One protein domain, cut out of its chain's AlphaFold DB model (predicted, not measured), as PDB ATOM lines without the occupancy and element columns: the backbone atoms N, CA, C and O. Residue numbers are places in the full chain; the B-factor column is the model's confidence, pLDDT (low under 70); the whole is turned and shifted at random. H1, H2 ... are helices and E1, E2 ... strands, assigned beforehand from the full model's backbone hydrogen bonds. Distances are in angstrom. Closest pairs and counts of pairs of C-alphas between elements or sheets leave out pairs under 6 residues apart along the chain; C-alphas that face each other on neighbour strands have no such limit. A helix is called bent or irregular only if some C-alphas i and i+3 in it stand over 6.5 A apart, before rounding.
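Overview. This is residues 6 to 53 and 74 to 108 of the 272 residues of an uncharacterized protein of Cavenderia fasciculata (strain SH3) (UniProt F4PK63). A long, narrow ribbon of two antiparallel strands, the hairpin E1 and E2, has two helices joined at a corner, H1 and H2, loosely placed to one side of it. H1 comes close to the ribbon near Tyr 20 and Thr 47, while H2 is near E2 but apart from E1; residues 31 to 36, in the link between the strands, stick out past the other end, and residues 6 to 19 form a long stretch with no named element before E1. The 83 printed residues include two named strands and then two named helices, in the order E1, E2, H1, H2, and the class is mixed, helices and strands. The whole is loose, with a radius of gyration of the C-alphas of 16.1 A, and elongated, spanning 47 by 28 by 25 A.

Along the chain. E1, residues 20 to 27, begins at C-alpha 20 at (165.321, 226.668, 162.302) and is 21.9 A long from first to last C-alpha. E2, residues 40 to 47, measures 22.9 A. H1, residues 77 to 92, measures 23.0 A and begins at C-alpha 77 at (163.936, 242.941, 160.058); it is neither bent nor irregular, but only just: C-alphas 77 and 80 are 6.2 A apart. H2, residues 94 to 107, measures 19.8 A and ends at C-alpha 107 at (190.594, 221.466, 175.353).

Arrangement. E1 and E2 form an antiparallel hairpin, with 162 degrees between their directions. C-alphas 20 and 47 face each other at 4.7 A, and so do C-alphas 27 and 40 at 5.3 A. N 23 and O 44, 2.8 A apart, and N 40 and O 27, 2.9 A apart, are within hydrogen-bond range. The closest C-alphas of E2 and H1 are those of Thr 47 and Ala 83, 7.1 A apart. The closest of E1 and H1 are those of Tyr 20 and Ala 83, 7.8 A apart. H1 and H2 are close but not clearly touching, their closest C-alphas being those of Lys 91 and Tyr 97 at 5.9 A. They run the same way at a steep tilt of 69 degrees, only just short of about perpendicular. E2 and H2 are near each other, with 5 pairs of C-alphas within 10 A, and E1 and H2 are apart. Every O i to N i+4 pair is within hydrogen-bond range in H2, and 11 of 12 are in H1.

Size, cuts and confidence. The two C-alphas farthest apart are those of Leu 15 and Leu 35, 48.4 A. Residues 54 to 73 are not printed, and C-alphas 53 and 74 are 8.9 A apart across the cut. The link from E1 to E2 is long, with 12 residues, and that from H1 to H2 is tight, with 1 residue. Residues 31 to 36 stand free, as do residues 92 to 98, of which 94 to 98 belong to H2. The mean pLDDT of the printed part is 71.8; it is under 70 at residues 6 to 17, 28 to 37, 94, 100 and 103 to 108.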
ATOM      1  N   THR A   6     172.965 215.393 161.567       38.88
ATOM      2  CA  THR A   6     171.887 216.307 161.167       38.88
ATOM      3  C   THR A   6     170.636 216.003 161.989       38.88
ATOM      4  O   THR A   6     169.986 214.972 161.808       38.88
ATOM      5  N   ILE A   7     170.274 216.900 162.905       39.69
ATOM      6  CA  ILE A   7     168.988 216.832 163.606       39.69
ATOM      7  C   ILE A   7     167.943 217.484 162.693       39.69
ATOM      8  O   ILE A   7     167.742 218.695 162.720       39.69
ATOM      9  N   PHE A   8     167.301 216.686 161.839       36.62
ATOM     10  CA  PHE A   8     166.266 217.186 160.933       36.62
ATOM     11  C   PHE A   8     165.018 217.641 161.703       36.62
ATOM     12  O   PHE A   8     164.419 216.876 162.464       36.62
ATOM     13  N   GLY A   9     164.582 218.875 161.446       36.59
ATOM     14  CA  GLY A   9     163.201 219.285 161.685       36.59
ATOM     15  C   GLY A   9     162.247 218.696 160.634       36.59
ATOM     16  O   GLY A   9     162.684 218.296 159.555       36.59
ATOM     17  N   PRO A  10     160.936 218.602 160.916       34.84
ATOM     18  CA  PRO A  10     159.986 217.967 160.004       34.84
ATOM     19  C   PRO A  10     159.818 218.737 158.677       34.84
ATOM     20  O   PRO A  10     159.521 219.932 158.671       34.84
ATOM     21  N   HIS A  11     159.930 218.005 157.560       38.41
ATOM     22  CA  HIS A  11     159.707 218.432 156.166       38.41
ATOM     23  C   HIS A  11     158.211 218.633 155.831       38.41
ATOM     24  O   HIS A  11     157.653 217.943 154.977       38.41
ATOM     25  N   ASN A  12     157.522 219.537 156.531       41.44
ATOM     26  CA  ASN A  12     156.172 219.971 156.144       41.44
ATOM     27  C   ASN A  12     155.923 221.428 156.586       41.44
ATOM     28  O   ASN A  12     155.186 221.713 157.527       41.44
ATOM     29  N   SER A  13     156.654 222.366 155.982       46.47
ATOM     30  CA  SER A  13     156.971 223.664 156.589       46.47
ATOM     31  C   SER A  13     155.922 224.773 156.465       46.47
ATOM     32  O   SER A  13     156.147 225.851 157.003       46.47
ATOM     33  N   ASP A  14     154.774 224.560 155.832       52.50
ATOM     34  CA  ASP A  14     153.862 225.693 155.603       52.50
ATOM     35  C   ASP A  14     152.972 226.019 156.811       52.50
ATOM     36  O   ASP A  14     152.522 227.152 156.955       52.50
ATOM     37  N   LEU A  15     152.773 225.075 157.742       54.28
ATOM     38  CA  LEU A  15     151.953 225.299 158.946       54.28
ATOM     39  C   LEU A  15     152.514 224.648 160.225       54.28
ATOM     40  O   LEU A  15     152.283 225.164 161.316       54.28
ATOM     41  N   ILE A  16     153.284 223.554 160.131       56.47
ATOM     42  CA  ILE A  16     153.744 222.771 161.294       56.47
ATOM     43  C   ILE A  16     155.187 222.314 161.062       56.47
ATOM     44  O   ILE A  16     155.445 221.399 160.293       56.47
ATOM     45  N   GLY A  17     156.154 222.947 161.722       64.75
ATOM     46  CA  GLY A  17     157.546 222.494 161.665       64.75
ATOM     47  C   GLY A  17     158.551 223.509 162.187       64.75
ATOM     48  O   GLY A  17     158.187 224.634 162.531       64.75
ATOM     49  N   ASN A  18     159.812 223.096 162.252       72.56
ATOM     50  CA  ASN A  18     160.864 223.892 162.871       72.56
ATOM     51  C   ASN A  18     161.223 225.078 161.970       72.56
ATOM     52  O   ASN A  18     161.535 224.898 160.792       72.56
ATOM     53  N   ARG A  19     161.183 226.293 162.529       80.25
ATOM     54  CA  ARG A  19     161.634 227.511 161.834       80.25
ATOM     55  C   ARG A  19     163.132 227.491 161.553       80.25
ATOM     56  O   ARG A  19     163.564 228.099 160.583       80.25
ATOM     57  N   TYR A  20     163.876 226.751 162.369       83.81
ATOM     58  CA  TYR A  20     165.321 226.668 162.302       83.81
ATOM     59  C   TYR A  20     165.803 225.226 162.314       83.81
ATOM     60  O   TYR A  20     165.186 224.359 162.941       83.81
ATOM     61  N   THR A  21     166.930 224.995 161.654       83.94
ATOM     62  CA  THR A  21     167.712 223.762 161.764       83.94
ATOM     63  C   THR A  21     169.087 224.128 162.301       83.94
ATOM     64  O   THR A  21     169.771 224.975 161.729       83.94
ATOM     65  N   LEU A  22     169.493 223.516 163.415       85.38
ATOM     66  CA  LEU A  22     170.852 223.643 163.932       85.38
ATOM     67  C   LEU A  22     171.683 222.471 163.411       85.38
ATOM     68  O   LEU A  22     171.458 221.321 163.790       85.38
ATOM     69  N   HIS A  23     172.665 222.776 162.574       83.31
ATOM     70  CA  HIS A  23     173.684 221.834 162.141       83.31
ATOM     71  C   HIS A  23     174.861 221.921 163.105       83.31
ATOM     72  O   HIS A  23     175.411 223.001 163.317       83.31
ATOM     73  N   VAL A  24     175.234 220.792 163.706       83.44
ATOM     74  CA  VAL A  24     176.382 220.698 164.610       83.44
ATOM     75  C   VAL A  24     177.382 219.735 163.998       83.44
ATOM     76  O   VAL A  24     177.089 218.552 163.831       83.44
ATOM     77  N   ASP A  25     178.557 220.253 163.671       82.44
ATOM     78  CA  ASP A  25     179.660 219.485 163.116       82.44
ATOM     79  C   ASP A  25     180.832 219.459 164.101       82.44
ATOM     80  O   ASP A  25     181.178 220.469 164.718       82.44
ATOM     81  N   ILE A  26     181.434 218.284 164.265       81.12
ATOM     82  CA  ILE A  26     182.617 218.070 165.094       81.12
ATOM     83  C   ILE A  26     183.730 217.663 164.145       81.12
ATOM     84  O   ILE A  26     183.912 216.487 163.822       81.12
ATOM     85  N   SER A  27     184.489 218.655 163.700       78.44
ATOM     86  CA  SER A  27     185.603 218.420 162.795       78.44
ATOM     87  C   SER A  27     186.893 218.228 163.592       78.44
ATOM     88  O   SER A  27     187.279 219.041 164.435       78.44
ATOM     89  N   ASN A  28     187.593 217.139 163.282       68.75
ATOM     90  CA  ASN A  28     189.001 216.949 163.638       68.75
ATOM     91  C   ASN A  28     189.907 217.364 162.467       68.75
ATOM     92  O   ASN A  28     191.025 216.869 162.345       68.75
ATOM     93  N   GLU A  29     189.407 218.212 161.559       57.94
ATOM     94  CA  GLU A  29     190.071 218.570 160.305       57.94
ATOM     95  C   GLU A  29     191.225 219.554 160.526       57.94
ATOM     96  O   GLU A  29     191.196 220.723 160.160       57.94
ATOM     97  N   LEU A  30     192.294 219.024 161.107       54.12
ATOM     98  CA  LEU A  30     193.599 219.064 160.467       54.12
ATOM     99  C   LEU A  30     194.076 217.612 160.369       54.12
ATOM    100  O   LEU A  30     194.950 217.177 161.115       54.12
ATOM    101  N   ALA A  31     193.479 216.849 159.450       52.69
ATOM    102  CA  ALA A  31     193.882 215.465 159.187       52.69
ATOM    103  C   ALA A  31     195.370 215.343 158.780       52.69
ATOM    104  O   ALA A  31     195.947 214.267 158.916       52.69
ATOM    105  N   ASP A  32     196.003 216.453 158.380       57.91
ATOM    106  CA  ASP A  32     197.412 216.513 157.982       57.91
ATOM    107  C   ASP A  32     198.372 217.005 159.086       57.91
ATOM    108  O   ASP A  32     199.585 217.032 158.875       57.91
ATOM    109  N   VAL A  33     197.880 217.364 160.284       59.72
ATOM    110  CA  VAL A  33     198.732 217.705 161.445       59.72
ATOM    111  C   VAL A  33     198.280 216.882 162.659       59.72
ATOM    112  O   VAL A  33     197.545 217.386 163.510       59.72
ATOM    113  N   PRO A  34     198.706 215.608 162.769       52.69
ATOM    114  CA  PRO A  34     197.994 214.580 163.539       52.69
ATOM    115  C   PRO A  34     197.944 214.733 165.068       52.69
ATOM    116  O   PRO A  34     197.482 213.812 165.730       52.69
ATOM    117  N   LEU A  35     198.444 215.817 165.669       58.94
ATOM    118  CA  LEU A  35     198.725 215.829 167.114       58.94
ATOM    119  C   LEU A  35     198.525 217.157 167.857       58.94
ATOM    120  O   LEU A  35     198.770 217.182 169.060       58.94
ATOM    121  N   LEU A  36     198.104 218.251 167.208       60.16
ATOM    122  CA  LEU A  36     198.105 219.568 167.877       60.16
ATOM    123  C   LEU A  36     196.845 220.427 167.728       60.16
ATOM    124  O   LEU A  36     196.761 221.452 168.403       60.16
ATOM    125  N   SER A  37     195.857 220.055 166.912       65.44
ATOM    126  CA  SER A  37     194.600 220.810 166.882       65.44
ATOM    127  C   SER A  37     193.554 220.177 167.793       65.44
ATOM    128  O   SER A  37     193.194 219.021 167.560       65.44
ATOM    129  N   PRO A  38     193.027 220.908 168.791       70.56
ATOM    130  CA  PRO A  38     191.858 220.443 169.522       70.56
ATOM    131  C   PRO A  38     190.673 220.259 168.555       70.56
ATOM    132  O   PRO A  38     190.608 220.965 167.539       70.56
ATOM    133  N   PRO A  39     189.743 219.330 168.851       74.00
ATOM    134  CA  PRO A  39     188.507 219.180 168.087       74.00
ATOM    135  C   PRO A  39     187.792 220.529 167.965       74.00
ATOM    136  O   PRO A  39     187.680 221.276 168.941       74.00
ATOM    137  N   ARG A  40     187.306 220.847 166.763       74.75
ATOM    138  CA  ARG A  40     186.532 222.062 166.503       74.75
ATOM    139  C   ARG A  40     185.060 221.704 166.415       74.75
ATOM    140  O   ARG A  40     184.652 220.947 165.535       74.75
ATOM    141  N   LEU A  41     184.279 222.276 167.323       78.00
ATOM    142  CA  LEU A  41     182.827 222.260 167.246       78.00
ATOM    143  C   LEU A  41     182.376 223.450 166.396       78.00
ATOM    144  O   LEU A  41     182.603 224.601 166.771       78.00
ATOM    145  N   THR A  42     181.733 223.168 165.270       81.00
ATOM    146  CA  THR A  42     181.158 224.177 164.385       81.00
ATOM    147  C   THR A  42     179.643 224.048 164.414       81.00
ATOM    148  O   THR A  42     179.099 222.957 164.265       81.00
ATOM    149  N   CYS A  43     178.944 225.163 164.615       81.31
ATOM    150  CA  CYS A  43     177.487 225.193 164.618       81.31
ATOM    151  C   CYS A  43     176.983 226.161 163.548       81.31
ATOM    152  O   CYS A  43     177.406 227.317 163.524       81.31
ATOM    153  N   PHE A  44     176.049 225.710 162.713       83.12
ATOM    154  CA  PHE A  44     175.375 226.533 161.714       83.12
ATOM    155  C   PHE A  44     173.876 226.523 161.975       83.12
ATOM    156  O   PHE A  44     173.283 225.466 162.179       83.12
ATOM    157  N   LEU A  45     173.263 227.701 161.972       85.44
ATOM    158  CA  LEU A  45     171.817 227.842 162.077       85.44
ATOM    159  C   LEU A  45     171.264 228.159 160.692       85.44
ATOM    160  O   LEU A  45     171.617 229.173 160.097       85.44
ATOM    161  N   GLU A  46     170.392 227.295 160.199       87.44
ATOM    162  CA  GLU A  46     169.654 227.494 158.960       87.44
ATOM    163  C   GLU A  46     168.242 227.982 159.282       87.44
ATOM    164  O   GLU A  46     167.564 227.408 160.137       87.44
ATOM    165  N   THR A  47     167.794 229.040 158.599       86.94
ATOM    166  CA  THR A  47     166.396 229.483 158.636       86.94
ATOM    167  C   THR A  47     165.610 228.768 157.544       86.94
ATOM    168  O   THR A  47     165.855 228.947 156.356       86.94
ATOM    169  N   ASN A  48     164.639 227.953 157.945       86.38
ATOM    170  CA  ASN A  48     163.816 227.182 157.013       86.38
ATOM    171  C   ASN A  48     162.631 228.000 156.475       86.38
ATOM    172  O   ASN A  48     161.874 227.517 155.633       86.38
ATOM    173  N   ARG A  49     162.388 229.195 157.033       85.50
ATOM    174  CA  ARG A  49     161.234 230.052 156.713       85.50
ATOM    175  C   ARG A  49     161.618 231.530 156.772       85.50
ATOM    176  O   ARG A  49     161.040 232.258 157.585       85.50
ATOM    177  N   PRO A  50     162.593 231.975 155.961       90.00
ATOM    178  CA  PRO A  50     162.903 233.393 155.891       90.00
ATOM    179  C   PRO A  50     161.647 234.163 155.470       90.00
ATOM    180  O   PRO A  50     160.910 233.746 154.571       90.00
ATOM    181  N   LYS A  51     161.375 235.273 156.154       90.00
ATOM    182  CA  LYS A  51     160.321 236.218 155.770       90.00
ATOM    183  C   LYS A  51     160.785 237.089 154.608       90.00
ATOM    184  O   LYS A  51     159.950 237.533 153.821       90.00
ATOM    185  N   SER A  52     162.092 237.313 154.500       90.75
ATOM    186  CA  SER A  52     162.724 237.980 153.371       90.75
ATOM    187  C   SER A  52     162.473 237.193 152.091       90.75
ATOM    188  O   SER A  52     162.595 235.967 152.060       90.75
ATOM    189  N   GLN A  53     162.095 237.901 151.030       92.25
ATOM    190  CA  GLN A  53     161.778 237.304 149.738       92.25
ATOM    191  C   GLN A  53     162.686 237.889 148.667       92.25
ATOM    192  O   GLN A  53     162.740 239.106 148.473       92.25
ATOM    193  N   TYR A  74     167.868 239.081 154.843       90.94
ATOM    194  CA  TYR A  74     167.622 240.003 155.955       90.94
ATOM    195  C   TYR A  74     166.948 241.327 155.567       90.94
ATOM    196  O   TYR A  74     166.925 242.249 156.379       90.94
ATOM    197  N   ASP A  75     166.345 241.417 154.377       91.94
ATOM    198  CA  ASP A  75     165.497 242.559 154.012       91.94
ATOM    199  C   ASP A  75     164.301 242.699 154.969       91.94
ATOM    200  O   ASP A  75     163.833 243.805 155.235       91.94
ATOM    201  N   HIS A  76     163.804 241.583 155.517       93.44
ATOM    202  CA  HIS A  76     162.828 241.598 156.599       93.44
ATOM    203  C   HIS A  76     163.540 241.641 157.961       93.44
ATOM    204  O   HIS A  76     164.212 240.684 158.343       93.44
ATOM    205  N   GLU A  77     163.293 242.693 158.750       89.94
ATOM    206  CA  GLU A  77     163.936 242.941 160.058       89.94
ATOM    207  C   GLU A  77     163.896 241.727 161.008       89.94
ATOM    208  O   GLU A  77     164.905 241.336 161.593       89.94
ATOM    209  N   GLY A  78     162.748 241.048 161.069       91.38
ATOM    210  CA  GLY A  78     162.568 239.875 161.920       91.38
ATOM    211  C   GLY A  78     163.402 238.638 161.554       91.38
ATOM    212  O   GLY A  78     163.462 237.730 162.369       91.38
ATOM    213  N   ASP A  79     164.029 238.544 160.374       88.31
ATOM    214  CA  ASP A  79     164.832 237.358 160.026       88.31
ATOM    215  C   ASP A  79     166.163 237.319 160.781       88.31
ATOM    216  O   ASP A  79     166.594 236.256 161.231       88.31
ATOM    217  N   ALA A  80     166.811 238.476 160.941       88.00
ATOM    218  CA  ALA A  80     168.049 238.581 161.705       88.00
ATOM    219  C   ALA A  80     167.772 238.439 163.208       88.00
ATOM    220  O   ALA A  80     168.484 237.717 163.907       88.00
ATOM    221  N   GLU A  81     166.710 239.091 163.690       87.69
ATOM    222  CA  GLU A  81     166.306 239.044 165.095       87.69
ATOM    223  C   GLU A  81     165.883 237.639 165.520       87.69
ATOM    224  O   GLU A  81     166.387 237.129 166.522       87.69
ATOM    225  N   ASP A  82     165.012 236.981 164.747       86.94
ATOM    226  CA  ASP A  82     164.526 235.650 165.098       86.94
ATOM    227  C   ASP A  82     165.685 234.624 165.066       86.94
ATOM    228  O   ASP A  82     165.756 233.754 165.935       86.94
ATOM    229  N   ALA A  83     166.633 234.738 164.121       86.00
ATOM    230  CA  ALA A  83     167.813 233.870 164.061       86.00
ATOM    231  C   ALA A  83     168.782 234.109 165.234       86.00
ATOM    232  O   ALA A  83     169.302 233.158 165.825       86.00
ATOM    233  N   ALA A  84     169.019 235.371 165.604       85.62
ATOM    234  CA  ALA A  84     169.858 235.719 166.746       85.62
ATOM    235  C   ALA A  84     169.236 235.249 168.069       85.62
ATOM    236  O   ALA A  84     169.938 234.690 168.919       85.62
ATOM    237  N   LEU A  85     167.922 235.432 168.227       85.88
ATOM    238  CA  LEU A  85     167.172 234.981 169.392       85.88
ATOM    239  C   LEU A  85     167.199 233.457 169.512       85.88
ATOM    240  O   LEU A  85     167.438 232.939 170.602       85.88
ATOM    241  N   GLU A  86     167.022 232.733 168.407       85.94
ATOM    242  CA  GLU A  86     167.085 231.274 168.427       85.94
ATOM    243  C   GLU A  86     168.488 230.780 168.790       85.94
ATOM    244  O   GLU A  86     168.636 229.932 169.665       85.94
ATOM    245  N   MET A  87     169.537 231.363 168.203       81.50
ATOM    246  CA  MET A  87     170.918 231.038 168.567       81.50
ATOM    247  C   MET A  87     171.187 231.284 170.060       81.50
ATOM    248  O   MET A  87     171.870 230.495 170.719       81.50
ATOM    249  N   PHE A  88     170.643 232.367 170.617       83.06
ATOM    250  CA  PHE A  88     170.743 232.661 172.044       83.06
ATOM    251  C   PHE A  88     169.991 231.629 172.895       83.06
ATOM    252  O   PHE A  88     170.545 231.107 173.865       83.06
ATOM    253  N   ASN A  89     168.765 231.275 172.504       83.19
ATOM    254  CA  ASN A  89     167.957 230.269 173.190       83.19
ATOM    255  C   ASN A  89     168.647 228.903 173.178       83.19
ATOM    256  O   ASN A  89     168.761 228.274 174.229       83.19
ATOM    257  N   ILE A  90     169.197 228.491 172.035       80.38
ATOM    258  CA  ILE A  90     169.979 227.261 171.869       80.38
ATOM    259  C   ILE A  90     171.157 227.236 172.851       80.38
ATOM    260  O   ILE A  90     171.314 226.261 173.592       80.38
ATOM    261  N   LYS A  91     171.936 228.324 172.939       72.44
ATOM    262  CA  LYS A  91     173.046 228.454 173.906       72.44
ATOM    263  C   LYS A  91     172.584 228.394 175.359       72.44
ATOM    264  O   LYS A  91     173.324 227.924 176.216       72.44
ATOM    265  N   SER A  92     171.380 228.888 175.639       75.38
ATOM    266  CA  SER A  92     170.817 228.908 176.989       75.38
ATOM    267  C   SER A  92     170.265 227.553 177.445       75.38
ATOM    268  O   SER A  92     170.007 227.374 178.636       75.38
ATOM    269  N   THR A  93     170.101 226.584 176.534       77.31
ATOM    270  CA  THR A  93     169.671 225.234 176.909       77.31
ATOM    271  C   THR A  93     170.788 224.484 177.631       77.31
ATOM    272  O   THR A  93     171.936 224.436 177.182       77.31
ATOM    273  N   THR A  94     170.443 223.857 178.756       61.81
ATOM    274  CA  THR A  94     171.402 223.236 179.678       61.81
ATOM    275  C   THR A  94     172.273 222.177 179.005       61.81
ATOM    276  O   THR A  94     173.437 222.059 179.349       61.81
ATOM    277  N   THR A  95     171.743 221.433 178.030       76.75
ATOM    278  CA  THR A  95     172.456 220.323 177.375       76.75
ATOM    279  C   THR A  95     173.541 220.794 176.413       76.75
ATOM    280  O   THR A  95     174.634 220.239 176.400       76.75
ATOM    281  N   LEU A  96     173.270 221.814 175.595       71.19
ATOM    282  CA  LEU A  96     174.313 222.365 174.732       71.19
ATOM    283  C   LEU A  96     175.318 223.142 175.562       71.19
ATOM    284  O   LEU A  96     176.511 222.975 175.349       71.19
ATOM    285  N   TYR A  97     174.853 223.908 176.551       70.12
ATOM    286  CA  TYR A  97     175.745 224.579 177.484       70.12
ATOM    287  C   TYR A  97     176.692 223.590 178.171       70.12
ATOM    288  O   TYR A  97     177.889 223.837 178.192       70.12
ATOM    289  N   THR A  98     176.208 222.440 178.658       76.31
ATOM    290  CA  THR A  98     177.081 221.424 179.270       76.31
ATOM    291  C   THR A  98     178.024 220.777 178.265       76.31
ATOM    292  O   THR A  98     179.172 220.530 178.620       76.31
ATOM    293  N   ILE A  99     177.606 220.529 177.019       74.31
ATOM    294  CA  ILE A  99     178.506 220.031 175.965       74.31
ATOM    295  C   ILE A  99     179.598 221.066 175.664       74.31
ATOM    296  O   ILE A  99     180.778 220.720 175.659       74.31
ATOM    297  N   PHE A 100     179.228 222.335 175.472       69.69
ATOM    298  CA  PHE A 100     180.167 223.430 175.238       69.69
ATOM    299  C   PHE A 100     181.117 223.622 176.421       69.69
ATOM    300  O   PHE A 100     182.315 223.767 176.209       69.69
ATOM    301  N   ASP A 101     180.602 223.604 177.648       70.31
ATOM    302  CA  ASP A 101     181.384 223.752 178.874       70.31
ATOM    303  C   ASP A 101     182.343 222.567 179.061       70.31
ATOM    304  O   ASP A 101     183.533 222.764 179.292       70.31
ATOM    305  N   THR A 102     181.882 221.335 178.820       70.75
ATOM    306  CA  THR A 102     182.727 220.129 178.882       70.75
ATOM    307  C   THR A 102     183.829 220.162 177.823       70.75
ATOM    308  O   THR A 102     184.985 219.873 178.131       70.75
ATOM    309  N   LEU A 103     183.506 220.553 176.585       66.25
ATOM    310  CA  LEU A 103     184.499 220.695 175.518       66.25
ATOM    311  C   LEU A 103     185.505 221.805 175.845       66.25
ATOM    312  O   LEU A 103     186.706 221.583 175.701       66.25
ATOM    313  N   CYS A 104     185.043 222.953 176.353       61.75
ATOM    314  CA  CYS A 104     185.901 224.058 176.784       61.75
ATOM    315  C   CYS A 104     186.866 223.630 177.898       61.75
ATOM    316  O   CYS A 104     188.065 223.880 177.792       61.75
ATOM    317  N   GLN A 105     186.368 222.936 178.924       58.09
ATOM    318  CA  GLN A 105     187.180 222.455 180.044       58.09
ATOM    319  C   GLN A 105     188.206 221.393 179.623       58.09
ATOM    320  O   GLN A 105     189.287 221.327 180.206       58.09
ATOM    321  N   GLN A 106     187.897 220.574 178.612       56.38
ATOM    322  CA  GLN A 106     188.796 219.516 178.143       56.38
ATOM    323  C   GLN A 106     189.889 219.999 177.186       56.38
ATOM    324  O   GLN A 106     190.930 219.347 177.104       56.38
ATOM    325  N   THR A 107     189.681 221.097 176.451       48.53
ATOM    326  CA  THR A 107     190.594 221.466 175.353       48.53
ATOM    327  C   THR A 107     191.406 222.737 175.563       48.53
ATOM    328  O   THR A 107     192.484 222.816 174.976       48.53
ATOM    329  N   ILE A 108     190.975 223.721 176.370       41.25
ATOM    330  CA  ILE A 108     191.706 225.000 176.482       41.25
ATOM    331  C   ILE A 108     191.521 225.654 177.873       41.25
ATOM    332  O   ILE A 108     190.404 226.023 178.225       41.25
TER     333      ILE A 108